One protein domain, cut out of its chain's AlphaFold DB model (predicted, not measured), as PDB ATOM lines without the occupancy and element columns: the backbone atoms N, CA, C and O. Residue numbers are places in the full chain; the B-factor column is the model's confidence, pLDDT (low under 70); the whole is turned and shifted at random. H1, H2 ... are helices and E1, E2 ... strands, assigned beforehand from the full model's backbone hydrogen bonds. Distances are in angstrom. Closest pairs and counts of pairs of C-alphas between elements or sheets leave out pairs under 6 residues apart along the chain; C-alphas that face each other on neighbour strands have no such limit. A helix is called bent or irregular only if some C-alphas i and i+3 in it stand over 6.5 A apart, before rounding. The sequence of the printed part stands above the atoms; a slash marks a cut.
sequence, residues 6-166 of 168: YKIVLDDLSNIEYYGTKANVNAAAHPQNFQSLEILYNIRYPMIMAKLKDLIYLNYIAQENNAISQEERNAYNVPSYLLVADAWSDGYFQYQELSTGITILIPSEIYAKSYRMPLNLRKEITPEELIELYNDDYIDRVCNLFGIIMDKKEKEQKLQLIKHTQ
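Overview. This is residues 6 to 166 of the 168 residues of an uncharacterized protein of Mycoplasma sp. CAG:956 (UniProt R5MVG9). A strongly twisted sheet of five strands, curled like part of a barrel, has E1 and E4 near the middle of the domain, with H1, H2 and the hairpin of E2 and E3 toward one end and H5, H6 and H7 toward the other. To one side H3 runs out and the chain folds back through H4, a loose arm. The printed part has 161 residues, in the order E1 H1 E2 E3 H2 H3 H4 E4 E5 E6 E7 H5 H6 H7; the large sheet runs E6 E5 E4 E1 E7, antiparallel throughout, and the class is mixed, helices and strands. The whole is compact, with a radius of gyration of the C-alphas of 17.2 A and spans of 50 by 45 by 25 A.

Along the chain. E1, residues 6 to 9, begins at C-alpha 6 (-26.860, -31.512, -48.544). H1, residues 10 to 18, is irregular, with C-alphas 14 and 17 7.3 A apart. E2 is residues 19 to 22, E3 34 to 36, H2 37 to 44. H3, residues 46 to 64, is 27.2 A long; H4 is 70 to 75. E4, residues 81 to 87, is 17.7 A long, E5, 92 to 97, is 15.9 A, and E6, 103 to 107, is 12.6 A. E7 is residues 123 to 125, H5 127 to 133, H6 136 to 145. H7, residues 152 to 164, is 18.3 A long and ends at C-alpha 164 (-26.359, -36.176, -66.121).

Arrangement. E1 pairs with E4 (N 8 and O 82, 2.9 A) and with E7 (N 7 and O 123, 3.0 A). E4, E5 and E6 form a meander, each strand the antiparallel neighbour of the one before, with N 87 and O 94 at 2.8 A and N 95 and O 104 at 2.8 A. In the hairpin of E2 and E3, N 35 and O 21 are 2.8 A apart. H1, H2, H5 and H6 only graze the large sheet. H1 touches H2, about perpendicular at 79 degrees, closest at the C-alphas of Glu 17 and Glu 38, 4.7 A. H3 touches H1 with residues 52 to 56 alone, closest at the C-alphas of Ser 14 and Leu 52, 6.5 A. H3 and H4 are close but not clearly touching, the C-alphas of Ala 62 and Arg 73 5.7 A apart. H5 and H7 only just touch, with 3 pairs of C-alphas within 8 A, closest Ile 131 and Lys 163, 7.2 A. Every O i to N i+4 pair is within hydrogen-bond range in H2 to H7; H1 has 2 of 5, and 5 of 6 O i to N i+3 pairs.

Size, cuts and confidence. The two C-alphas farthest apart, of Asn 26 and Ser 69, are 52.7 A apart. The printed part has no cut. The links E2 to E3 and E6 to E7 are long. The mean pLDDT of the printed part is 74.1; among the residues under 70 are 58 to 78 and 106 to 121.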
ATOM      1  N   TYR A   6     -26.575 -32.292 -49.731       88.06
ATOM      2  CA  TYR A   6     -26.860 -31.512 -48.544       88.06
ATOM      3  C   TYR A   6     -26.362 -30.087 -48.701       88.06
ATOM      4  O   TYR A   6     -25.311 -29.828 -49.291       88.06
ATOM      5  N   LYS A   7     -27.116 -29.174 -48.095       88.19
ATOM      6  CA  LYS A   7     -26.691 -27.806 -47.830       88.19
ATOM      7  C   LYS A   7     -26.235 -27.717 -46.377       88.19
ATOM      8  O   LYS A   7     -27.058 -27.842 -45.469       88.19
ATOM      9  N   ILE A   8     -24.939 -27.496 -46.171       83.88
ATOM     10  CA  ILE A   8     -24.353 -27.250 -44.849       83.88
ATOM     11  C   ILE A   8     -24.170 -25.745 -44.686       83.88
ATOM     12  O   ILE A   8     -23.426 -25.143 -45.454       83.88
ATOM     13  N   VAL A   9     -24.831 -25.133 -43.706       81.62
ATOM     14  CA  VAL A   9     -24.686 -23.698 -43.414       81.62
ATOM     15  C   VAL A   9     -23.341 -23.450 -42.722       81.62
ATOM     16  O   VAL A   9     -22.959 -24.192 -41.815       81.62
ATOM     17  N   LEU A  10     -22.605 -22.414 -43.138       76.38
ATOM     18  CA  LEU A  10     -21.291 -22.111 -42.554       76.38
ATOM     19  C   LEU A  10     -21.376 -21.692 -41.080       76.38
ATOM     20  O   LEU A  10     -20.479 -22.020 -40.304       76.38
ATOM     21  N   ASP A  11     -22.456 -21.029 -40.669       73.75
ATOM     22  CA  ASP A  11     -22.686 -20.660 -39.266       73.75
ATOM     23  C   ASP A  11     -22.773 -21.902 -38.365       73.75
ATOM     24  O   ASP A  11     -22.225 -21.926 -37.263       73.75
ATOM     25  N   ASP A  12     -23.384 -22.986 -38.852       74.81
ATOM     26  CA  ASP A  12     -23.451 -24.248 -38.112       74.81
ATOM     27  C   ASP A  12     -22.066 -24.901 -37.977       74.81
ATOM     28  O   ASP A  12     -21.725 -25.417 -36.911       74.81
ATOM     29  N   LEU A  13     -21.230 -24.831 -39.021       73.75
ATOM     30  CA  LEU A  13     -19.831 -25.279 -38.951       73.75
ATOM     31  C   LEU A  13     -18.988 -24.408 -38.016       73.75
ATOM     32  O   LEU A  13     -18.083 -24.909 -37.353       73.75
ATOM     33  N   SER A  14     -19.298 -23.120 -37.929       71.25
ATOM     34  CA  SER A  14     -18.618 -22.180 -37.037       71.25
ATOM     35  C   SER A  14     -18.886 -22.503 -35.572       71.25
ATOM     36  O   SER A  14     -18.001 -22.406 -34.726       71.25
ATOM     37  N   ASN A  15     -20.090 -22.989 -35.278       73.56
ATOM     38  CA  ASN A  15     -20.474 -23.384 -33.932       73.56
ATOM     39  C   ASN A  15     -19.916 -24.751 -33.507       73.56
ATOM     40  O   ASN A  15     -20.130 -25.145 -32.362       73.56
ATOM     41  N   ILE A  16     -19.195 -25.480 -34.373       73.56
ATOM     42  CA  ILE A  16     -18.765 -26.867 -34.123       73.56
ATOM     43  C   ILE A  16     -17.927 -27.028 -32.845       73.56
ATOM     44  O   ILE A  16     -17.959 -28.083 -32.209       73.56
ATOM     45  N   GLU A  17     -17.235 -25.972 -32.410       72.56
ATOM     46  CA  GLU A  17     -16.476 -25.936 -31.154       72.56
ATOM     47  C   GLU A  17     -17.341 -26.103 -29.898       72.56
ATOM     48  O   GLU A  17     -16.877 -26.624 -28.876       72.56
ATOM     49  N   TYR A  18     -18.626 -25.758 -29.983       73.81
ATOM     50  CA  TYR A  18     -19.602 -25.927 -28.908       73.81
ATOM     51  C   TYR A  18     -20.234 -27.322 -28.882       73.81
ATOM     52  O   TYR A  18     -21.047 -27.605 -27.997       73.81
ATOM     53  N   TYR A  19     -19.846 -28.212 -29.797       76.38
ATOM     54  CA  TYR A  19     -20.403 -29.553 -29.921       76.38
ATOM     55  C   TYR A  19     -19.371 -30.646 -29.637       76.38
ATOM     56  O   TYR A  19     -18.151 -30.444 -29.652       76.38
ATOM     57  N   GLY A  20     -19.884 -31.835 -29.334       75.88
ATOM     58  CA  GLY A  20     -19.087 -33.024 -29.076       75.88
ATOM     59  C   GLY A  20     -19.823 -34.306 -29.440       75.88
ATOM     60  O   GLY A  20     -21.044 -34.320 -29.605       75.88
ATOM     61  N   THR A  21     -19.067 -35.393 -29.536       74.38
ATOM     62  CA  THR A  21     -19.607 -36.759 -29.579       74.38
ATOM     63  C   THR A  21     -19.436 -37.405 -28.220       74.38
ATOM     64  O   THR A  21     -18.570 -36.995 -27.447       74.38
ATOM     65  N   LYS A  22     -20.203 -38.451 -27.910       71.88
ATOM     66  CA  LYS A  22     -19.875 -39.278 -26.744       71.88
ATOM     67  C   LYS A  22     -18.475 -39.880 -26.917       71.88
ATOM     68  O   LYS A  22     -18.114 -40.307 -28.010       71.88
ATOM     69  N   ALA A  23     -17.716 -39.958 -25.830       69.56
ATOM     70  CA  ALA A  23     -16.440 -40.669 -25.773       69.56
ATOM     71  C   ALA A  23     -16.629 -42.196 -25.879       69.56
ATOM     72  O   ALA A  23     -15.731 -42.911 -26.310       69.56
ATOM     73  N   ASN A  24     -17.810 -42.696 -25.495       70.94
ATOM     74  CA  ASN A  24     -18.238 -44.086 -25.637       70.94
ATOM     75  C   ASN A  24     -19.728 -44.109 -26.015       70.94
ATOM     76  O   ASN A  24     -20.527 -43.432 -25.370       70.94
ATOM     77  N   VAL A  25     -20.109 -44.907 -27.015       67.38
ATOM     78  CA  VAL A  25     -21.495 -45.044 -27.516       67.38
ATOM     79  C   VAL A  25     -22.495 -45.340 -26.385       67.38
ATOM     80  O   VAL A  25     -23.610 -44.811 -26.377       67.38
ATOM     81  N   ASN A  26     -22.060 -46.104 -25.378       75.69
ATOM     82  CA  ASN A  26     -22.876 -46.521 -24.236       75.69
ATOM     83  C   ASN A  26     -22.887 -45.516 -23.070       75.69
ATOM     84  O   ASN A  26     -23.617 -45.715 -22.099       75.69
ATOM     85  N   ALA A  27     -22.071 -44.458 -23.113       69.56
ATOM     86  CA  ALA A  27     -22.035 -43.462 -22.048       69.56
ATOM     87  C   ALA A  27     -23.271 -42.549 -22.097       69.56
ATOM     88  O   ALA A  27     -23.775 -42.193 -23.166       69.56
ATOM     89  N   ALA A  28     -23.736 -42.122 -20.920       69.50
ATOM     90  CA  ALA A  28     -24.782 -41.113 -20.822       69.50
ATOM     91  C   ALA A  28     -24.320 -39.798 -21.476       69.50
ATOM     92  O   ALA A  28     -23.157 -39.405 -21.330       69.50
ATOM     93  N   ALA A  29     -25.240 -39.116 -22.165       62.72
ATOM     94  CA  ALA A  29     -25.013 -37.814 -22.788       62.72
ATOM     95  C   ALA A  29     -24.835 -36.730 -21.707       62.72
ATOM     96  O   ALA A  29     -25.781 -36.045 -21.322       62.72
ATOM     97  N   HIS A  30     -23.615 -36.629 -21.182       67.38
ATOM     98  CA  HIS A  30     -23.214 -35.729 -20.105       67.38
ATOM     99  C   HIS A  30     -21.924 -34.986 -20.502       67.38
ATOM    100  O   HIS A  30     -21.045 -35.630 -21.078       67.38
ATOM    101  N   PRO A  31     -21.747 -33.691 -20.151       67.19
ATOM    102  CA  PRO A  31     -20.575 -32.885 -20.520       67.19
ATOM    103  C   PRO A  31     -19.208 -33.552 -20.318       67.19
ATOM    104  O   PRO A  31     -18.310 -33.408 -21.139       67.19
ATOM    105  N   GLN A  32     -19.073 -34.323 -19.240       72.25
ATOM    106  CA  GLN A  32     -17.845 -35.029 -18.848       72.25
ATOM    107  C   GLN A  32     -17.497 -36.222 -19.759       72.25
ATOM    108  O   GLN A  32     -16.350 -36.651 -19.799       72.25
ATOM    109  N   ASN A  33     -18.485 -36.751 -20.484       70.62
ATOM    110  CA  ASN A  33     -18.353 -37.904 -21.374       70.62
ATOM    111  C   ASN A  33     -18.318 -37.485 -22.850       70.62
ATOM    112  O   ASN A  33     -18.489 -38.343 -23.715       70.62
ATOM    113  N   PHE A  34     -18.145 -36.193 -23.154       74.00
ATOM    114  CA  PHE A  34     -18.050 -35.707 -24.527       74.00
ATOM    115  C   PHE A  34     -16.603 -35.501 -24.967       74.00
ATOM    116  O   PHE A  34     -15.786 -34.924 -24.253       74.00
ATOM    117  N   GLN A  35     -16.315 -35.900 -26.200       76.50
ATOM    118  CA  GLN A  35     -15.123 -35.502 -26.926       76.50
ATOM    119  C   GLN A  35     -15.463 -34.306 -27.820       76.50
ATOM    120  O   GLN A  35     -16.399 -34.362 -28.617       76.50
ATOM    121  N   SER A  36     -14.711 -33.210 -27.673       77.69
ATOM    122  CA  SER A  36     -14.911 -31.977 -28.447       77.69
ATOM    123  C   SER A  36     -14.748 -32.230 -29.947       77.69
ATOM    124  O   SER A  36     -13.711 -32.757 -30.364       77.69
ATOM    125  N   LEU A  37     -15.713 -31.787 -30.760       76.88
ATOM    126  CA  LEU A  37     -15.566 -31.831 -32.215       76.88
ATOM    127  C   LEU A  37     -14.434 -30.919 -32.691       76.88
ATOM    128  O   LEU A  37     -13.711 -31.309 -33.598       76.88
ATOM    129  N   GLU A  38     -14.198 -29.772 -32.042       76.25
ATOM    130  CA  GLU A  38     -13.049 -28.915 -32.371       76.25
ATOM    131  C   GLU A  38     -11.724 -29.682 -32.271       76.25
ATOM    132  O   GLU A  38     -10.871 -29.545 -33.140       76.25
ATOM    133  N   ILE A  39     -11.548 -30.529 -31.251       75.12
ATOM    134  CA  ILE A  39     -10.315 -31.315 -31.095       75.12
ATOM    135  C   ILE A  39     -10.201 -32.335 -32.232       75.12
ATOM    136  O   ILE A  39      -9.142 -32.458 -32.843       75.12
ATOM    137  N   LEU A  40     -11.294 -33.037 -32.550       72.25
ATOM    138  CA  LEU A  40     -11.329 -33.986 -33.665       72.25
ATOM    139  C   LEU A  40     -10.964 -33.306 -34.992       72.25
ATOM    140  O   LEU A  40     -10.163 -33.841 -35.756       72.25
ATOM    141  N   TYR A  41     -11.524 -32.126 -35.248       73.12
ATOM    142  CA  TYR A  41     -11.302 -31.362 -36.468       73.12
ATOM    143  C   TYR A  41      -9.917 -30.710 -36.529       73.12
ATOM    144  O   TYR A  41      -9.282 -30.756 -37.577       73.12
ATOM    145  N   ASN A  42      -9.394 -30.179 -35.422       73.38
ATOM    146  CA  ASN A  42      -8.028 -29.652 -35.363       73.38
ATOM    147  C   ASN A  42      -6.978 -30.753 -35.585       73.38
ATOM    148  O   ASN A  42      -5.906 -30.469 -36.109       73.38
ATOM    149  N   ILE A  43      -7.278 -32.006 -35.220       71.81
ATOM    150  CA  ILE A  43      -6.376 -33.146 -35.439       71.81
ATOM    151  C   ILE A  43      -6.524 -33.718 -36.854       71.81
ATOM    152  O   ILE A  43      -5.524 -33.957 -37.523       71.81
ATOM    153  N   ARG A  44      -7.755 -33.982 -37.313       67.88
ATOM    154  CA  ARG A  44      -7.994 -34.691 -38.585       67.88
ATOM    155  C   ARG A  44      -8.098 -33.772 -39.802       67.88
ATOM    156  O   ARG A  44      -7.795 -34.220 -40.901       67.88
ATOM    157  N   TYR A  45      -8.508 -32.518 -39.620       70.00
ATOM    158  CA  TYR A  45      -8.796 -31.573 -40.707       70.00
ATOM    159  C   TYR A  45      -8.355 -30.125 -40.390       70.00
ATOM    160  O   TYR A  45      -9.151 -29.189 -40.526       70.00
ATOM    161  N   PRO A  46      -7.086 -29.896 -39.999       68.56
ATOM    162  CA  PRO A  46      -6.617 -28.585 -39.537       68.56
ATOM    163  C   PRO A  46      -6.795 -27.465 -40.575       68.56
ATOM    164  O   PRO A  46      -7.109 -26.335 -40.213       68.56
ATOM    165  N   MET A  47      -6.660 -27.773 -41.871       70.00
ATOM    166  CA  MET A  47      -6.842 -26.787 -42.947       70.00
ATOM    167  C   MET A  47      -8.282 -26.278 -43.049       70.00
ATOM    168  O   MET A  47      -8.494 -25.093 -43.292       70.00
ATOM    169  N   ILE A  48      -9.270 -27.152 -42.837       69.88
ATOM    170  CA  ILE A  48     -10.688 -26.775 -42.882       69.88
ATOM    171  C   ILE A  48     -11.004 -25.861 -41.702       69.88
ATOM    172  O   ILE A  48     -11.658 -24.842 -41.885       69.88
ATOM    173  N   MET A  49     -10.489 -26.178 -40.512       71.06
ATOM    174  CA  MET A  49     -10.697 -25.343 -39.327       71.06
ATOM    175  C   MET A  49     -10.035 -23.978 -39.435       71.06
ATOM    176  O   MET A  49     -10.646 -22.990 -39.042       71.06
ATOM    177  N   ALA A  50      -8.819 -23.908 -39.981       72.56
ATOM    178  CA  ALA A  50      -8.166 -22.631 -40.248       72.56
ATOM    179  C   ALA A  50      -9.021 -21.783 -41.198       72.56
ATOM    180  O   ALA A  50      -9.353 -20.648 -40.876       72.56
ATOM    181  N   LYS A  51      -9.487 -22.376 -42.304       72.69
ATOM    182  CA  LYS A  51     -10.340 -21.685 -43.271       72.69
ATOM    183  C   LYS A  51     -11.689 -21.280 -42.685       72.69
ATOM    184  O   LYS A  51     -12.103 -20.157 -42.905       72.69
ATOM    185  N   LEU A  52     -12.353 -22.122 -41.893       71.25
ATOM    186  CA  LEU A  52     -13.595 -21.748 -41.202       71.25
ATOM    187  C   LEU A  52     -13.378 -20.592 -40.216       71.25
ATOM    188  O   LEU A  52     -14.195 -19.679 -40.168       71.25
ATOM    189  N   LYS A  53     -12.271 -20.588 -39.465       71.44
ATOM    190  CA  LYS A  53     -11.925 -19.480 -38.559       71.44
ATOM    191  C   LYS A  53     -11.657 -18.184 -39.326       71.44
ATOM    192  O   LYS A  53     -12.189 -17.144 -38.939       71.44
ATOM    193  N   ASP A  54     -10.926 -18.262 -40.437       70.19
ATOM    194  CA  ASP A  54     -10.729 -17.128 -41.343       70.19
ATOM    195  C   ASP A  54     -12.081 -16.616 -41.862       70.19
ATOM    196  O   ASP A  54     -12.339 -15.420 -41.835       70.19
ATOM    197  N   LEU A  55     -12.996 -17.507 -42.254       69.00
ATOM    198  CA  LEU A  55     -14.331 -17.144 -42.740       69.00
ATOM    199  C   LEU A  55     -15.196 -16.443 -41.704       69.00
ATOM    200  O   LEU A  55     -15.834 -15.445 -42.029       69.00
ATOM    201  N   ILE A  56     -15.226 -16.947 -40.470       68.75
ATOM    202  CA  ILE A  56     -15.955 -16.316 -39.364       68.75
ATOM    203  C   ILE A  56     -15.443 -14.894 -39.161       68.75
ATOM    204  O   ILE A  56     -16.230 -13.955 -39.060       68.75
ATOM    205  N   TYR A  57     -14.119 -14.736 -39.148       71.31
ATOM    206  CA  TYR A  57     -13.483 -13.438 -38.992       71.31
ATOM    207  C   TYR A  57     -13.811 -12.495 -40.158       71.31
ATOM    208  O   TYR A  57     -14.193 -11.349 -39.934       71.31
ATOM    209  N   LEU A  58     -13.727 -12.980 -41.398       67.44
ATOM    210  CA  LEU A  58     -14.040 -12.194 -42.591       67.44
ATOM    211  C   LEU A  58     -15.518 -11.782 -42.641       67.44
ATOM    212  O   LEU A  58     -15.802 -10.622 -42.928       67.44
ATOM    213  N   ASN A  59     -16.447 -12.679 -42.299       65.56
ATOM    214  CA  ASN A  59     -17.878 -12.368 -42.203       65.56
ATOM    215  C   ASN A  59     -18.168 -11.338 -41.109       65.56
ATOM    216  O   ASN A  59     -18.921 -10.394 -41.344       65.56
ATOM    217  N   TYR A  60     -17.550 -11.485 -39.935       69.75
ATOM    218  CA  TYR A  60     -17.671 -10.525 -38.840       69.75
ATOM    219  C   TYR A  60     -17.214  -9.123 -39.273       69.75
ATOM    220  O   TYR A  60     -17.957  -8.150 -39.136       69.75
ATOM    221  N   ILE A  61     -16.030  -9.028 -39.888       66.62
ATOM    222  CA  ILE A  61     -15.501  -7.764 -40.408       66.62
ATOM    223  C   ILE A  61     -16.414  -7.196 -41.505       66.62
ATOM    224  O   ILE A  61     -16.720  -6.006 -41.467       66.62
ATOM    225  N   ALA A  62     -16.893  -8.026 -42.439       64.25
ATOM    226  CA  ALA A  62     -17.790  -7.630 -43.527       64.25
ATOM    227  C   ALA A  62     -19.126  -7.033 -43.046       64.25
ATOM    228  O   ALA A  62     -19.655  -6.118 -43.681       64.25
ATOM    229  N   GLN A  63     -19.673  -7.559 -41.946       65.50
ATOM    230  CA  GLN A  63     -20.975  -7.162 -41.410       65.50
ATOM    231  C   GLN A  63     -20.897  -5.971 -40.450       65.50
ATOM    232  O   GLN A  63     -21.786  -5.120 -40.479       65.50
ATOM    233  N   GLU A  64     -19.854  -5.879 -39.622       64.94
ATOM    234  CA  GLU A  64     -19.747  -4.816 -38.612       64.94
ATOM    235  C   GLU A  64     -18.980  -3.577 -39.089       64.94
ATOM    236  O   GLU A  64     -19.131  -2.496 -38.514       64.94
ATOM    237  N   ASN A  65     -18.173  -3.685 -40.149       58.50
ATOM    238  CA  ASN A  65     -17.300  -2.594 -40.562       58.50
ATOM    239  C   ASN A  65     -17.870  -1.814 -41.759       58.50
ATOM    240  O   ASN A  65     -17.790  -2.228 -42.915       58.50
ATOM    241  N   ASN A  66     -18.412  -0.621 -41.503       60.28
ATOM    242  CA  ASN A  66     -18.926   0.265 -42.558       60.28
ATOM    243  C   ASN A  66     -17.828   0.888 -43.445       60.28
ATOM    244  O   ASN A  66     -18.159   1.539 -44.432       60.28
ATOM    245  N   ALA A  67     -16.548   0.692 -43.114       64.88
ATOM    246  CA  ALA A  67     -15.413   1.296 -43.816       64.88
ATOM    247  C   ALA A  67     -14.916   0.510 -45.045       64.88
ATOM    248  O   ALA A  67     -14.140   1.048 -45.829       64.88
ATOM    249  N   ILE A  68     -15.345  -0.740 -45.222       67.19
ATOM    250  CA  ILE A  68     -14.948  -1.595 -46.354       67.19
ATOM    251  C   ILE A  68     -15.900  -1.416 -47.533       67.19
ATOM    252  O   ILE A  68     -17.131  -1.409 -47.376       67.19
ATOM    253  N   SER A  69     -15.302  -1.281 -48.715       67.56
ATOM    254  CA  SER A  69     -15.994  -1.059 -49.986       67.56
ATOM    255  C   SER A  69     -16.878  -2.248 -50.382       67.56
ATOM    256  O   SER A  69     -16.695  -3.367 -49.905       67.56
ATOM    257  N   GLN A  70     -17.840  -2.038 -51.287       63.78
ATOM    258  CA  GLN A  70     -18.677  -3.135 -51.792       63.78
ATOM    259  C   GLN A  70     -17.849  -4.203 -52.532       63.78
ATOM    260  O   GLN A  70     -18.184  -5.381 -52.463       63.78
ATOM    261  N   GLU A  71     -16.763  -3.816 -53.202       65.75
ATOM    262  CA  GLU A  71     -15.840  -4.748 -53.865       65.75
ATOM    263  C   GLU A  71     -15.056  -5.595 -52.859       65.75
ATOM    264  O   GLU A  71     -14.984  -6.812 -53.026       65.75
ATOM    265  N   GLU A  72     -14.554  -5.004 -51.772       62.34
ATOM    266  CA  GLU A  72     -13.936  -5.770 -50.680       62.34
ATOM    267  C   GLU A  72     -14.954  -6.677 -49.993       62.34
ATOM    268  O   GLU A  72     -14.678  -7.851 -49.768       62.34
ATOM    269  N   ARG A  73     -16.171  -6.182 -49.735       61.41
ATOM    270  CA  ARG A  73     -17.261  -7.018 -49.215       61.41
ATOM    271  C   ARG A  73     -17.545  -8.194 -50.138       61.41
ATOM    272  O   ARG A  73     -17.731  -9.290 -49.633       61.41
ATOM    273  N   ASN A  74     -17.539  -7.999 -51.457       61.91
ATOM    274  CA  ASN A  74     -17.731  -9.067 -52.440       61.91
ATOM    275  C   ASN A  74     -16.569 -10.076 -52.446       61.91
ATOM    276  O   ASN A  74     -16.820 -11.267 -52.601       61.91
ATOM    277  N   ALA A  75     -15.329  -9.631 -52.224       58.94
ATOM    278  CA  ALA A  75     -14.173 -10.516 -52.059       58.94
ATOM    279  C   ALA A  75     -14.266 -11.371 -50.779       58.94
ATOM    280  O   ALA A  75     -13.809 -12.513 -50.763       58.94
ATOM    281  N   TYR A  76     -14.907 -10.843 -49.733       58.69
ATOM    282  CA  TYR A  76     -15.217 -11.560 -48.493       58.69
ATOM    283  C   TYR A  76     -16.582 -12.265 -48.510       58.69
ATOM    284  O   TYR A  76     -16.915 -12.951 -47.546       58.69
ATOM    285  N   ASN A  77     -17.368 -12.132 -49.588       60.50
ATOM    286  CA  ASN A  77     -18.734 -12.653 -49.709       60.50
ATOM    287  C   ASN A  77     -18.725 -14.147 -50.043       60.50
ATOM    288  O   ASN A  77     -19.164 -14.598 -51.110       60.50
ATOM    289  N   VAL A  78     -18.167 -14.909 -49.113       65.94
ATOM    290  CA  VAL A  78     -18.123 -16.361 -49.150       65.94
ATOM    291  C   VAL A  78     -19.563 -16.869 -49.079       65.94
ATOM    292  O   VAL A  78     -20.372 -16.308 -48.335       65.94
ATOM    293  N   PRO A  79     -19.937 -17.904 -49.848       73.94
ATOM    294  CA  PRO A  79     -21.270 -18.472 -49.746       73.94
ATOM    295  C   PRO A  79     -21.564 -18.866 -48.299       73.94
ATOM    296  O   PRO A  79     -20.755 -19.512 -47.645       73.94
ATOM    297  N   SER A  80     -22.753 -18.520 -47.806       78.00
ATOM    298  CA  SER A  80     -23.205 -18.854 -46.446       78.00
ATOM    299  C   SER A  80     -23.458 -20.353 -46.232       78.00
ATOM    300  O   SER A  80     -23.966 -20.771 -45.191       78.00
ATOM    301  N   TYR A  81     -23.125 -21.178 -47.224       84.06
ATOM    302  CA  TYR A  81     -23.294 -22.616 -47.209       84.06
ATOM    303  C   TYR A  81     -22.281 -23.318 -48.119       84.06
ATOM    304  O   TYR A  81     -21.751 -22.729 -49.057       84.06
ATOM    305  N   LEU A  82     -22.086 -24.611 -47.874       86.56
ATOM    306  CA  LEU A  82     -21.392 -25.537 -48.760       86.56
ATOM    307  C   LEU A  82     -22.380 -26.582 -49.278       86.56
ATOM    308  O   LEU A  82     -23.222 -27.087 -48.529       86.56
ATOM    309  N   LEU A  83     -22.266 -26.893 -50.566       89.56
ATOM    310  CA  LEU A  83     -22.983 -27.979 -51.219       89.56
ATOM    311  C   LEU A  83     -22.105 -29.220 -51.183       89.56
ATOM    312  O   LEU A  83     -20.975 -29.220 -51.676       89.56
ATOM    313  N   VAL A  84     -22.625 -30.277 -50.574       88.50
ATOM    314  CA  VAL A  84     -21.870 -31.506 -50.349       88.50
ATOM    315  C   VAL A  84     -22.666 -32.732 -50.767       88.50
ATOM    316  O   VAL A  84     -23.897 -32.726 -50.730       88.50
ATOM    317  N   ALA A  85     -21.959 -33.796 -51.128       87.50
ATOM    318  CA  ALA A  85     -22.527 -35.129 -51.277       87.50
ATOM    319  C   ALA A  85     -22.148 -36.015 -50.087       87.50
ATOM    320  O   ALA A  85     -21.087 -35.826 -49.484       87.50
ATOM    321  N   ASP A  86     -22.996 -36.999 -49.782       81.44
ATOM    322  CA  ASP A  86     -22.619 -38.098 -48.889       81.44
ATOM    323  C   ASP A  86     -21.346 -38.784 -49.404       81.44
ATOM    324  O   ASP A  86     -21.264 -39.226 -50.552       81.44
ATOM    325  N   ALA A  87     -20.371 -38.924 -48.517       70.75
ATOM    326  CA  ALA A  87     -19.229 -39.805 -48.659       70.75
ATOM    327  C   ALA A  87     -19.401 -40.959 -47.662       70.75
ATOM    328  O   ALA A  87     -19.723 -40.768 -46.489       70.75
ATOM    329  N   TRP A  88     -19.248 -42.189 -48.142       59.88
ATOM    330  CA  TRP A  88     -19.497 -43.379 -47.334       59.88
ATOM    331  C   TRP A  88     -18.522 -43.451 -46.152       59.88
ATOM    332  O   TRP A  88     -17.317 -43.313 -46.352       59.88
ATOM    333  N   SER A  89     -19.012 -43.724 -44.938       51.09
ATOM    334  CA  SER A  89     -18.158 -44.297 -43.894       51.09
ATOM    335  C   SER A  89     -18.947 -45.052 -42.820       51.09
ATOM    336  O   SER A  89     -20.089 -44.715 -42.503       51.09
ATOM    337  N   ASP A  90     -18.295 -46.065 -42.253       50.31
ATOM    338  CA  ASP A  90     -18.743 -46.915 -41.150       50.31
ATOM    339  C   ASP A  90     -19.021 -46.115 -39.862       50.31
ATOM    340  O   ASP A  90     -18.179 -46.004 -38.969       50.31
ATOM    341  N   GLY A  91     -20.224 -45.545 -39.757       53.88
ATOM    342  CA  GLY A  91     -20.730 -44.916 -38.531       53.88
ATOM    343  C   GLY A  91     -20.586 -43.391 -38.444       53.88
ATOM    344  O   GLY A  91     -21.057 -42.806 -37.465       53.88
ATOM    345  N   TYR A  92     -20.024 -42.727 -39.462       61.69
ATOM    346  CA  TYR A  92     -19.983 -41.260 -39.561       61.69
ATOM    347  C   TYR A  92     -20.735 -40.769 -40.795       61.69
ATOM    348  O   TYR A  92     -20.738 -41.432 -41.832       61.69
ATOM    349  N   PHE A  93     -21.306 -39.563 -40.710       68.00
ATOM    350  CA  PHE A  93     -21.702 -38.841 -41.911       68.00
ATOM    351  C   PHE A  93     -20.493 -38.058 -42.408       68.00
ATOM    352  O   PHE A  93     -20.142 -36.991 -41.897       68.00
ATOM    353  N   GLN A  94     -19.799 -38.652 -43.363       78.75
ATOM    354  CA  GLN A  94     -18.742 -37.978 -44.082       78.75
ATOM    355  C   GLN A  94     -19.374 -37.293 -45.289       78.75
ATOM    356  O   GLN A  94     -20.208 -37.870 -45.973       78.75
ATOM    357  N   TYR A  95     -18.985 -36.054 -45.534       81.56
ATOM    358  CA  TYR A  95     -19.471 -35.259 -46.646       81.56
ATOM    359  C   TYR A  95     -18.300 -34.801 -47.487       81.56
ATOM    360  O   TYR A  95     -17.227 -34.529 -46.952       81.56
ATOM    361  N   GLN A  96     -18.505 -34.683 -48.790       85.62
ATOM    362  CA  GLN A  96     -17.507 -34.139 -49.694       85.62
ATOM    363  C   GLN A  96     -18.080 -32.936 -50.436       85.62
ATOM    364  O   GLN A  96     -19.129 -33.043 -51.070       85.62
ATOM    365  N   GLU A  97     -17.404 -31.790 -50.344       88.56
ATOM    366  CA  GLU A  97     -17.773 -30.599 -51.110       88.56
ATOM    367  C   GLU A  97     -17.515 -30.835 -52.603       88.56
ATOM    368  O   GLU A  97     -16.480 -31.376 -53.003       88.56
ATOM    369  N   LEU A  98     -18.496 -30.465 -53.424       88.12
ATOM    370  CA  LEU A  98     -18.584 -30.860 -54.832       88.12
ATOM    371  C   LEU A  98     -17.503 -30.207 -55.725       88.12
ATOM    372  O   LEU A  98     -17.025 -30.812 -56.696       88.12
ATOM    373  N   SER A  99     -17.074 -28.986 -55.403       85.19
ATOM    374  CA  SER A  99     -16.122 -28.200 -56.204       85.19
ATOM    375  C   SER A  99     -14.665 -28.516 -55.865       85.19
ATOM    376  O   SER A  99     -13.820 -28.628 -56.748       85.19
ATOM    377  N   THR A 100     -14.372 -28.712 -54.591       82.06
ATOM    378  CA  THR A 100     -13.021 -28.765 -54.030       82.06
ATOM    379  C   THR A 100     -12.619 -30.172 -53.608       82.06
ATOM    380  O   THR A 100     -11.436 -30.439 -53.420       82.06
ATOM    381  N   GLY A 101     -13.586 -31.082 -53.451       80.94
ATOM    382  CA  GLY A 101     -13.343 -32.429 -52.938       80.94
ATOM    383  C   GLY A 101     -13.006 -32.461 -51.445       80.94
ATOM    384  O   GLY A 101     -12.647 -33.520 -50.922       80.94
ATOM    385  N   ILE A 102     -13.112 -31.325 -50.753       79.88
ATOM    386  CA  ILE A 102     -12.802 -31.205 -49.333       79.88
ATOM    387  C   ILE A 102     -13.802 -32.020 -48.520       79.88
ATOM    388  O   ILE A 102     -15.013 -31.944 -48.724       79.88
ATOM    389  N   THR A 103     -13.277 -32.814 -47.590       79.00
ATOM    390  CA  THR A 103     -14.082 -33.695 -46.744       79.00
ATOM    391  C   THR A 103     -14.499 -32.994 -45.458       79.00
ATOM    392  O   THR A 103     -13.651 -32.592 -44.671       79.00
ATOM    393  N   ILE A 104     -15.802 -32.915 -45.208       76.81
ATOM    394  CA  ILE A 104     -16.392 -32.406 -43.969       76.81
ATOM    395  C   ILE A 104     -16.938 -33.603 -43.193       76.81
ATOM    396  O   ILE A 104     -17.827 -34.307 -43.665       76.81
ATOM    397  N   LEU A 105     -16.402 -33.869 -42.002       74.38
ATOM    398  CA  LEU A 105     -16.771 -35.049 -41.219       74.38
ATOM    399  C   LEU A 105     -17.694 -34.674 -40.068       74.38
ATOM    400  O   LEU A 105     -17.261 -34.131 -39.057       74.38
ATOM    401  N   ILE A 106     -18.972 -34.994 -40.182       69.50
ATOM    402  CA  ILE A 106     -19.949 -34.653 -39.159       69.50
ATOM    403  C   ILE A 106     -20.397 -35.958 -38.494       69.50
ATOM    404  O   ILE A 106     -21.088 -36.758 -39.123       69.50
ATOM    405  N   PRO A 107     -20.029 -36.218 -37.227       64.56
ATOM    406  CA  PRO A 107     -20.476 -37.427 -36.549       64.56
ATOM    407  C   PRO A 107     -21.999 -37.587 -36.550       64.56
ATOM    408  O   PRO A 107     -22.758 -36.625 -36.675       64.56
ATOM    409  N   SER A 108     -22.454 -38.833 -36.477       59.44
ATOM    410  CA  SER A 108     -23.877 -39.175 -36.523       59.44
ATOM    411  C   SER A 108     -24.634 -38.822 -35.256       59.44
ATOM    412  O   SER A 108     -25.804 -38.452 -35.324       59.44
ATOM    413  N   GLU A 109     -23.932 -38.840 -34.130       61.88
ATOM    414  CA  GLU A 109     -24.440 -38.431 -32.834       61.88
ATOM    415  C   GLU A 109     -23.686 -37.188 -32.366       61.88
ATOM    416  O   GLU A 109     -22.529 -37.262 -31.941       61.88
ATOM    417  N   ILE A 110     -24.343 -36.034 -32.464       69.50
ATOM    418  CA  ILE A 110     -23.781 -34.752 -32.046       69.50
ATOM    419  C   ILE A 110     -24.641 -34.175 -30.941       69.50
ATOM    420  O   ILE A 110     -25.861 -34.070 -31.063       69.50
ATOM    421  N   TYR A 111     -23.976 -33.773 -29.866       67.12
ATOM    422  CA  TYR A 111     -24.608 -33.183 -28.703       67.12
ATOM    423  C   TYR A 111     -23.971 -31.825 -28.416       67.12
ATOM    424  O   TYR A 111     -22.754 -31.655 -28.524       67.12
ATOM    425  N   ALA A 112     -24.798 -30.846 -28.055       67.25
ATOM    426  CA  ALA A 112     -24.315 -29.552 -27.591       67.25
ATOM    427  C   ALA A 112     -23.630 -29.719 -26.220       67.25
ATOM    428  O   ALA A 112     -24.191 -30.358 -25.329       67.25
ATOM    429  N   LYS A 113     -22.435 -29.137 -26.028       64.06
ATOM    430  CA  LYS A 113     -21.675 -29.209 -24.756       64.06
ATOM    431  C   LYS A 113     -22.445 -28.609 -23.579       64.06
ATOM    432  O   LYS A 113     -22.393 -29.110 -22.462       64.06
ATOM    433  N   SER A 114     -23.159 -27.529 -23.852       58.25
ATOM    434  CA  SER A 114     -24.166 -26.911 -22.994       58.25
ATOM    435  C   SER A 114     -25.456 -26.948 -23.793       58.25
ATOM    436  O   SER A 114     -25.374 -26.547 -24.946       58.25
ATOM    437  N   TYR A 115     -26.576 -27.411 -23.226       53.06
ATOM    438  CA  TYR A 115     -27.915 -27.624 -23.823       53.06
ATOM    439  C   TYR A 115     -28.519 -26.435 -24.622       53.06
ATOM    440  O   TYR A 115     -29.632 -25.985 -24.365       53.06
ATOM    441  N   ARG A 116     -27.778 -25.891 -25.580       58.62
ATOM    442  CA  ARG A 116     -28.156 -24.859 -26.539       58.62
ATOM    443  C   ARG A 116     -28.715 -25.540 -27.787       58.62
ATOM    444  O   ARG A 116     -28.653 -26.764 -27.905       58.62
ATOM    445  N   MET A 117     -29.310 -24.735 -28.666       54.78
ATOM    446  CA  MET A 117     -30.068 -25.184 -29.835       54.78
ATOM    447  C   MET A 117     -29.357 -26.323 -30.596       54.78
ATOM    448  O   MET A 117     -28.129 -26.305 -30.729       54.78
ATOM    449  N   PRO A 118     -30.107 -27.337 -31.067       57.53
ATOM    450  CA  PRO A 118     -29.526 -28.426 -31.839       57.53
ATOM    451  C   PRO A 118     -28.866 -27.866 -33.101       57.53
ATOM    452  O   PRO A 118     -29.416 -26.980 -33.751       57.53
ATOM    453  N   LEU A 119     -27.686 -28.388 -33.435       62.16
ATOM    454  CA  LEU A 119     -27.010 -28.053 -34.683       62.16
ATOM    455  C   LEU A 119     -27.860 -28.620 -35.829       62.16
ATOM    456  O   LEU A 119     -27.972 -29.840 -35.968       62.16
ATOM    457  N   ASN A 120     -28.471 -27.759 -36.642       63.81
ATOM    458  CA  ASN A 120     -29.254 -28.173 -37.809       63.81
ATOM    459  C   ASN A 120     -28.326 -28.401 -39.005       63.81
ATOM    460  O   ASN A 120     -28.469 -27.813 -40.068       63.81
ATOM    461  N   LEU A 121     -27.367 -29.306 -38.817       62.88
ATOM    462  CA  LEU A 121     -26.208 -29.492 -39.691       62.88
ATOM    463  C   LEU A 121     -26.521 -29.786 -41.156       62.88
ATOM    464  O   LEU A 121     -25.627 -29.695 -41.995       62.88
ATOM    465  N   ARG A 122     -27.724 -30.278 -41.454       70.19
ATOM    466  CA  ARG A 122     -28.019 -30.958 -42.715       70.19
ATOM    467  C   ARG A 122     -29.444 -30.668 -43.138       70.19
ATOM    468  O   ARG A 122     -30.383 -31.276 -42.627       70.19
ATOM    469  N   LYS A 123     -29.596 -29.800 -44.131       80.81
ATOM    470  CA  LYS A 123     -30.789 -29.816 -44.971       80.81
ATOM    471  C   LYS A 123     -30.467 -30.679 -46.190       80.81
ATOM    472  O   LYS A 123     -29.650 -30.268 -47.013       80.81
ATOM    473  N   GLU A 124     -31.043 -31.882 -46.262       87.06
ATOM    474  CA  GLU A 124     -31.062 -32.654 -47.515       87.06
ATOM    475  C   GLU A 124     -31.772 -31.787 -48.562       87.06
ATOM    476  O   GLU A 124     -32.819 -31.203 -48.264       87.06
ATOM    477  N   ILE A 125     -31.159 -31.635 -49.732       87.88
ATOM    478  CA  ILE A 125     -31.688 -30.814 -50.826       87.88
ATOM    479  C   ILE A 125     -32.011 -31.689 -52.023       87.88
ATOM    480  O   ILE A 125     -31.398 -32.744 -52.222       87.88
ATOM    481  N   THR A 126     -32.975 -31.248 -52.824       88.50
ATOM    482  CA  THR A 126     -33.333 -31.995 -54.022       88.50
ATOM    483  C   THR A 126     -32.260 -31.853 -55.108       88.50
ATOM    484  O   THR A 126     -31.512 -30.871 -55.156       88.50
ATOM    485  N   PRO A 127     -32.183 -32.841 -56.007       84.94
ATOM    486  CA  PRO A 127     -31.533 -32.746 -57.308       84.94
ATOM    487  C   PRO A 127     -31.686 -31.397 -58.041       84.94
ATOM    488  O   PRO A 127     -30.704 -30.873 -58.569       84.94
ATOM    489  N   GLU A 128     -32.892 -30.831 -58.063       87.00
ATOM    490  CA  GLU A 128     -33.221 -29.570 -58.731       87.00
ATOM    491  C   GLU A 128     -32.698 -28.364 -57.945       87.00
ATOM    492  O   GLU A 128     -32.026 -27.509 -58.523       87.00
ATOM    493  N   GLU A 129     -32.917 -28.338 -56.623       89.62
ATOM    494  CA  GLU A 129     -32.361 -27.306 -55.736       89.62
ATOM    495  C   GLU A 129     -30.829 -27.258 -55.849       89.62
ATOM    496  O   GLU A 129     -30.234 -26.181 -55.867       89.62
ATOM    497  N   LEU A 130     -30.170 -28.417 -55.966       89.88
ATOM    498  CA  LEU A 130     -28.727 -28.480 -56.171       89.88
ATOM    499  C   LEU A 130     -28.306 -27.771 -57.463       89.88
ATOM    500  O   LEU A 130     -27.342 -27.016 -57.440       89.88
ATOM    501  N   ILE A 131     -28.997 -28.013 -58.579       86.12
ATOM    502  CA  ILE A 131     -28.656 -27.407 -59.875       86.12
ATOM    503  C   ILE A 131     -28.833 -25.886 -59.830       86.12
ATOM    504  O   ILE A 131     -28.011 -25.163 -60.390       86.12
ATOM    505  N   GLU A 132     -29.880 -25.400 -59.164       89.19
ATOM    506  CA  GLU A 132     -30.123 -23.964 -59.009       89.19
ATOM    507  C   GLU A 132     -29.032 -23.280 -58.171       89.19
ATOM    508  O   GLU A 132     -28.581 -22.178 -58.500       89.19
ATOM    509  N   LEU A 133     -28.581 -23.939 -57.101       89.12
ATOM    510  CA  LEU A 133     -27.575 -23.399 -56.185       89.12
ATOM    511  C   LEU A 133     -26.137 -23.566 -56.711       89.12
ATOM    512  O   LEU A 133     -25.286 -22.719 -56.441       89.12
ATOM    513  N   TYR A 134     -25.851 -24.632 -57.464       89.25
ATOM    514  CA  TYR A 134     -24.518 -24.963 -57.976       89.25
ATOM    515  C   TYR A 134     -24.233 -24.252 -59.308       89.25
ATOM    516  O   TYR A 134     -24.198 -24.869 -60.370       89.25
ATOM    517  N   ASN A 135     -24.045 -22.933 -59.254       85.69
ATOM    518  CA  ASN A 135     -23.731 -22.091 -60.414       85.69
ATOM    519  C   ASN A 135     -22.257 -21.632 -60.432       85.69
ATOM    520  O   ASN A 135     -21.532 -21.811 -59.454       85.69
ATOM    521  N   ASP A 136     -21.816 -21.026 -61.540       84.12
ATOM    522  CA  ASP A 136     -20.425 -20.571 -61.722       84.12
ATOM    523  C   ASP A 136     -19.951 -19.622 -60.608       84.12
ATOM    524  O   ASP A 136     -18.819 -19.733 -60.144       84.12
ATOM    525  N   ASP A 137     -20.824 -18.729 -60.135       84.06
ATOM    526  CA  ASP A 137     -20.507 -17.776 -59.068       84.06
ATOM    527  C   ASP A 137     -20.303 -18.479 -57.714       84.06
ATOM    528  O   ASP A 137     -19.338 -18.186 -57.007       84.06
ATOM    529  N   TYR A 138     -21.139 -19.467 -57.372       86.81
ATOM    530  CA  TYR A 138     -20.907 -20.333 -56.209       86.81
ATOM    531  C   TYR A 138     -19.555 -21.047 -56.318       86.81
ATOM    532  O   TYR A 138     -18.751 -20.995 -55.383       86.81
ATOM    533  N   ILE A 139     -19.296 -21.681 -57.465       86.81
ATOM    534  CA  ILE A 139     -18.079 -22.458 -57.707       86.81
ATOM    535  C   ILE A 139     -16.836 -21.582 -57.515       86.81
ATOM    536  O   ILE A 139     -15.914 -21.968 -56.794       86.81
ATOM    537  N   ASP A 140     -16.829 -20.389 -58.109       83.94
ATOM    538  CA  ASP A 140     -15.699 -19.466 -58.033       83.94
ATOM    539  C   ASP A 140     -15.426 -19.015 -56.606       83.94
ATOM    540  O   ASP A 140     -14.277 -19.026 -56.161       83.94
ATOM    541  N   ARG A 141     -16.471 -18.685 -55.845       82.31
ATOM    542  CA  ARG A 141     -16.312 -18.262 -54.450       82.31
ATOM    543  C   ARG A 141     -15.757 -19.377 -53.569       82.31
ATOM    544  O   ARG A 141     -14.848 -19.120 -52.777       82.31
ATOM    545  N   VAL A 142     -16.261 -20.607 -53.703       82.50
ATOM    546  CA  VAL A 142     -15.760 -21.742 -52.910       82.50
ATOM    547  C   VAL A 142     -14.331 -22.097 -53.313       82.50
ATOM    548  O   VAL A 142     -13.474 -22.258 -52.448       82.50
ATOM    549  N   CYS A 143     -14.024 -22.183 -54.604       83.25
ATOM    550  CA  CYS A 143     -12.668 -22.502 -55.048       83.25
ATOM    551  C   CYS A 143     -11.651 -21.431 -54.625       83.25
ATOM    552  O   CYS A 143     -10.599 -21.780 -54.084       83.25
ATOM    553  N   ASN A 144     -11.993 -20.144 -54.748       80.31
ATOM    554  CA  ASN A 144     -11.137 -19.042 -54.306       80.31
ATOM    555  C   ASN A 144     -10.838 -19.097 -52.802       80.31
ATOM    556  O   ASN A 144      -9.690 -18.901 -52.400       80.31
ATOM    557  N   LEU A 145     -11.828 -19.433 -51.968       76.50
ATOM    558  CA  LEU A 145     -11.637 -19.593 -50.523       76.50
ATOM    559  C   LEU A 145     -10.511 -20.589 -50.193       76.50
ATOM    560  O   LEU A 145      -9.688 -20.365 -49.295       76.50
ATOM    561  N   PHE A 146     -10.460 -21.689 -50.938       76.94
ATOM    562  CA  PHE A 146      -9.475 -22.747 -50.744       76.94
ATOM    563  C   PHE A 146      -8.216 -22.578 -51.606       76.94
ATOM    564  O   PHE A 146      -7.347 -23.445 -51.574       76.94
ATOM    565  N   GLY A 147      -8.070 -21.452 -52.318       78.81
ATOM    566  CA  GLY A 147      -6.918 -21.182 -53.184       78.81
ATOM    567  C   GLY A 147      -6.832 -22.125 -54.388       78.81
ATOM    568  O   GLY A 147      -5.739 -22.392 -54.882       78.81
ATOM    569  N   ILE A 148      -7.972 -22.661 -54.828       84.19
ATOM    570  CA  ILE A 148      -8.088 -23.563 -55.971       84.19
ATOM    571  C   ILE A 148      -8.470 -22.734 -57.195       84.19
ATOM    572  O   ILE A 148      -9.440 -21.983 -57.167       84.19
ATOM    573  N   ILE A 149      -7.728 -22.904 -58.285       84.12
ATOM    574  CA  ILE A 149      -8.054 -22.313 -59.583       84.12
ATOM    575  C   ILE A 149      -8.650 -23.426 -60.441       84.12
ATOM    576  O   ILE A 149      -7.963 -24.405 -60.715       84.12
ATOM    577  N   MET A 150      -9.908 -23.273 -60.859       83.31
ATOM    578  CA  MET A 150     -10.527 -24.148 -61.860       83.31
ATOM    579  C   MET A 150     -10.708 -23.401 -63.169       83.31
ATOM    580  O   MET A 150     -11.154 -22.246 -63.188       83.31
ATOM    581  N   ASP A 151     -10.393 -24.073 -64.270       86.44
ATOM    582  CA  ASP A 151     -10.628 -23.510 -65.591       86.44
ATOM    583  C   ASP A 151     -12.116 -23.589 -65.985       86.44
ATOM    584  O   ASP A 151     -12.932 -24.278 -65.368       86.44
ATOM    585  N   LYS A 152     -12.501 -22.842 -67.024       85.50
ATOM    586  CA  LYS A 152     -13.896 -22.787 -67.486       85.50
ATOM    587  C   LYS A 152     -14.430 -24.164 -67.911       85.50
ATOM    588  O   LYS A 152     -15.600 -24.463 -67.691       85.50
ATOM    589  N   LYS A 153     -13.582 -25.001 -68.511       87.38
ATOM    590  CA  LYS A 153     -13.970 -26.307 -69.048       87.38
ATOM    591  C   LYS A 153     -14.239 -27.302 -67.918       87.38
ATOM    592  O   LYS A 153     -15.197 -28.066 -68.005       87.38
ATOM    593  N   GLU A 154     -13.448 -27.269 -66.852       86.19
ATOM    594  CA  GLU A 154     -13.660 -28.070 -65.642       86.19
ATOM    595  C   GLU A 154     -14.977 -27.706 -64.945       86.19
ATOM    596  O   GLU A 154     -15.742 -28.598 -64.566       86.19
ATOM    597  N   LYS A 155     -15.290 -26.405 -64.833       85.44
ATOM    598  CA  LYS A 155     -16.566 -25.925 -64.269       85.44
ATOM    599  C   LYS A 155     -17.759 -26.460 -65.055       85.44
ATOM    600  O   LYS A 155     -18.654 -27.084 -64.480       85.44
ATOM    601  N   GLU A 156     -17.729 -26.293 -66.378       85.38
ATOM    602  CA  GLU A 156     -18.770 -26.791 -67.282       85.38
ATOM    603  C   GLU A 156     -18.934 -28.311 -67.162       85.38
ATOM    604  O   GLU A 156     -20.056 -28.805 -67.063       85.38
ATOM    605  N   GLN A 157     -17.833 -29.067 -67.105       86.56
ATOM    606  CA  GLN A 157     -17.873 -30.521 -66.942       86.56
ATOM    607  C   GLN A 157     -18.526 -30.949 -65.625       86.56
ATOM    608  O   GLN A 157     -19.344 -31.871 -65.633       86.56
ATOM    609  N   LYS A 158     -18.223 -30.280 -64.506       82.50
ATOM    610  CA  LYS A 158     -18.854 -30.571 -63.208       82.50
ATOM    611  C   LYS A 158     -20.355 -30.291 -63.224       82.50
ATOM    612  O   LYS A 158     -21.139 -31.135 -62.793       82.50
ATOM    613  N   LEU A 159     -20.758 -29.147 -63.775       80.75
ATOM    614  CA  LEU A 159     -22.165 -28.783 -63.967       80.75
ATOM    615  C   LEU A 159     -22.912 -29.818 -64.823       80.75
ATOM    616  O   LEU A 159     -24.021 -30.226 -64.479       80.75
ATOM    617  N   GLN A 160     -22.302 -30.274 -65.920       83.69
ATOM    618  CA  GLN A 160     -22.887 -31.310 -66.778       83.69
ATOM    619  C   GLN A 160     -22.963 -32.667 -66.077       83.69
ATOM    620  O   GLN A 160     -23.962 -33.368 -66.217       83.69
ATOM    621  N   LEU A 161     -21.950 -33.037 -65.288       81.25
ATOM    622  CA  LEU A 161     -21.953 -34.282 -64.527       81.25
ATOM    623  C   LEU A 161     -23.108 -34.315 -63.519       81.25
ATOM    624  O   LEU A 161     -23.821 -35.315 -63.450       81.25
ATOM    625  N   ILE A 162     -23.340 -33.221 -62.788       78.12
ATOM    626  CA  ILE A 162     -24.456 -33.113 -61.833       78.12
ATOM    627  C   ILE A 162     -25.801 -33.274 -62.552       78.12
ATOM    628  O   ILE A 162     -26.640 -34.052 -62.102       78.12
ATOM    629  N   LYS A 163     -25.974 -32.625 -63.710       80.31
ATOM    630  CA  LYS A 163     -27.184 -32.753 -64.542       80.31
ATOM    631  C   LYS A 163     -27.377 -34.175 -65.090       80.31
ATOM    632  O   LYS A 163     -28.490 -34.691 -65.098       80.31
ATOM    633  N   HIS A 164     -26.301 -34.836 -65.524       73.44
ATOM    634  CA  HIS A 164     -26.359 -36.176 -66.121       73.44
ATOM    635  C   HIS A 164     -26.533 -37.312 -65.113       73.44
ATOM    636  O   HIS A 164     -27.158 -38.319 -65.446       73.44
ATOM    637  N   THR A 165     -26.019 -37.163 -63.892       64.81
ATOM    638  CA  THR A 165     -26.132 -38.182 -62.831       64.81
ATOM    639  C   THR A 165     -27.593 -38.413 -62.405       64.81
ATOM    640  O   THR A 165     -27.881 -39.388 -61.725       64.81
ATOM    641  N   GLN A 166     -28.526 -37.566 -62.857       58.09
ATOM    642  CA  GLN A 166     -29.963 -37.652 -62.577       58.09
ATOM    643  C   GLN A 166     -30.793 -38.280 -63.708       58.09
ATOM    644  O   GLN A 166     -31.962 -38.588 -63.513       58.09
TER     645      GLN A 166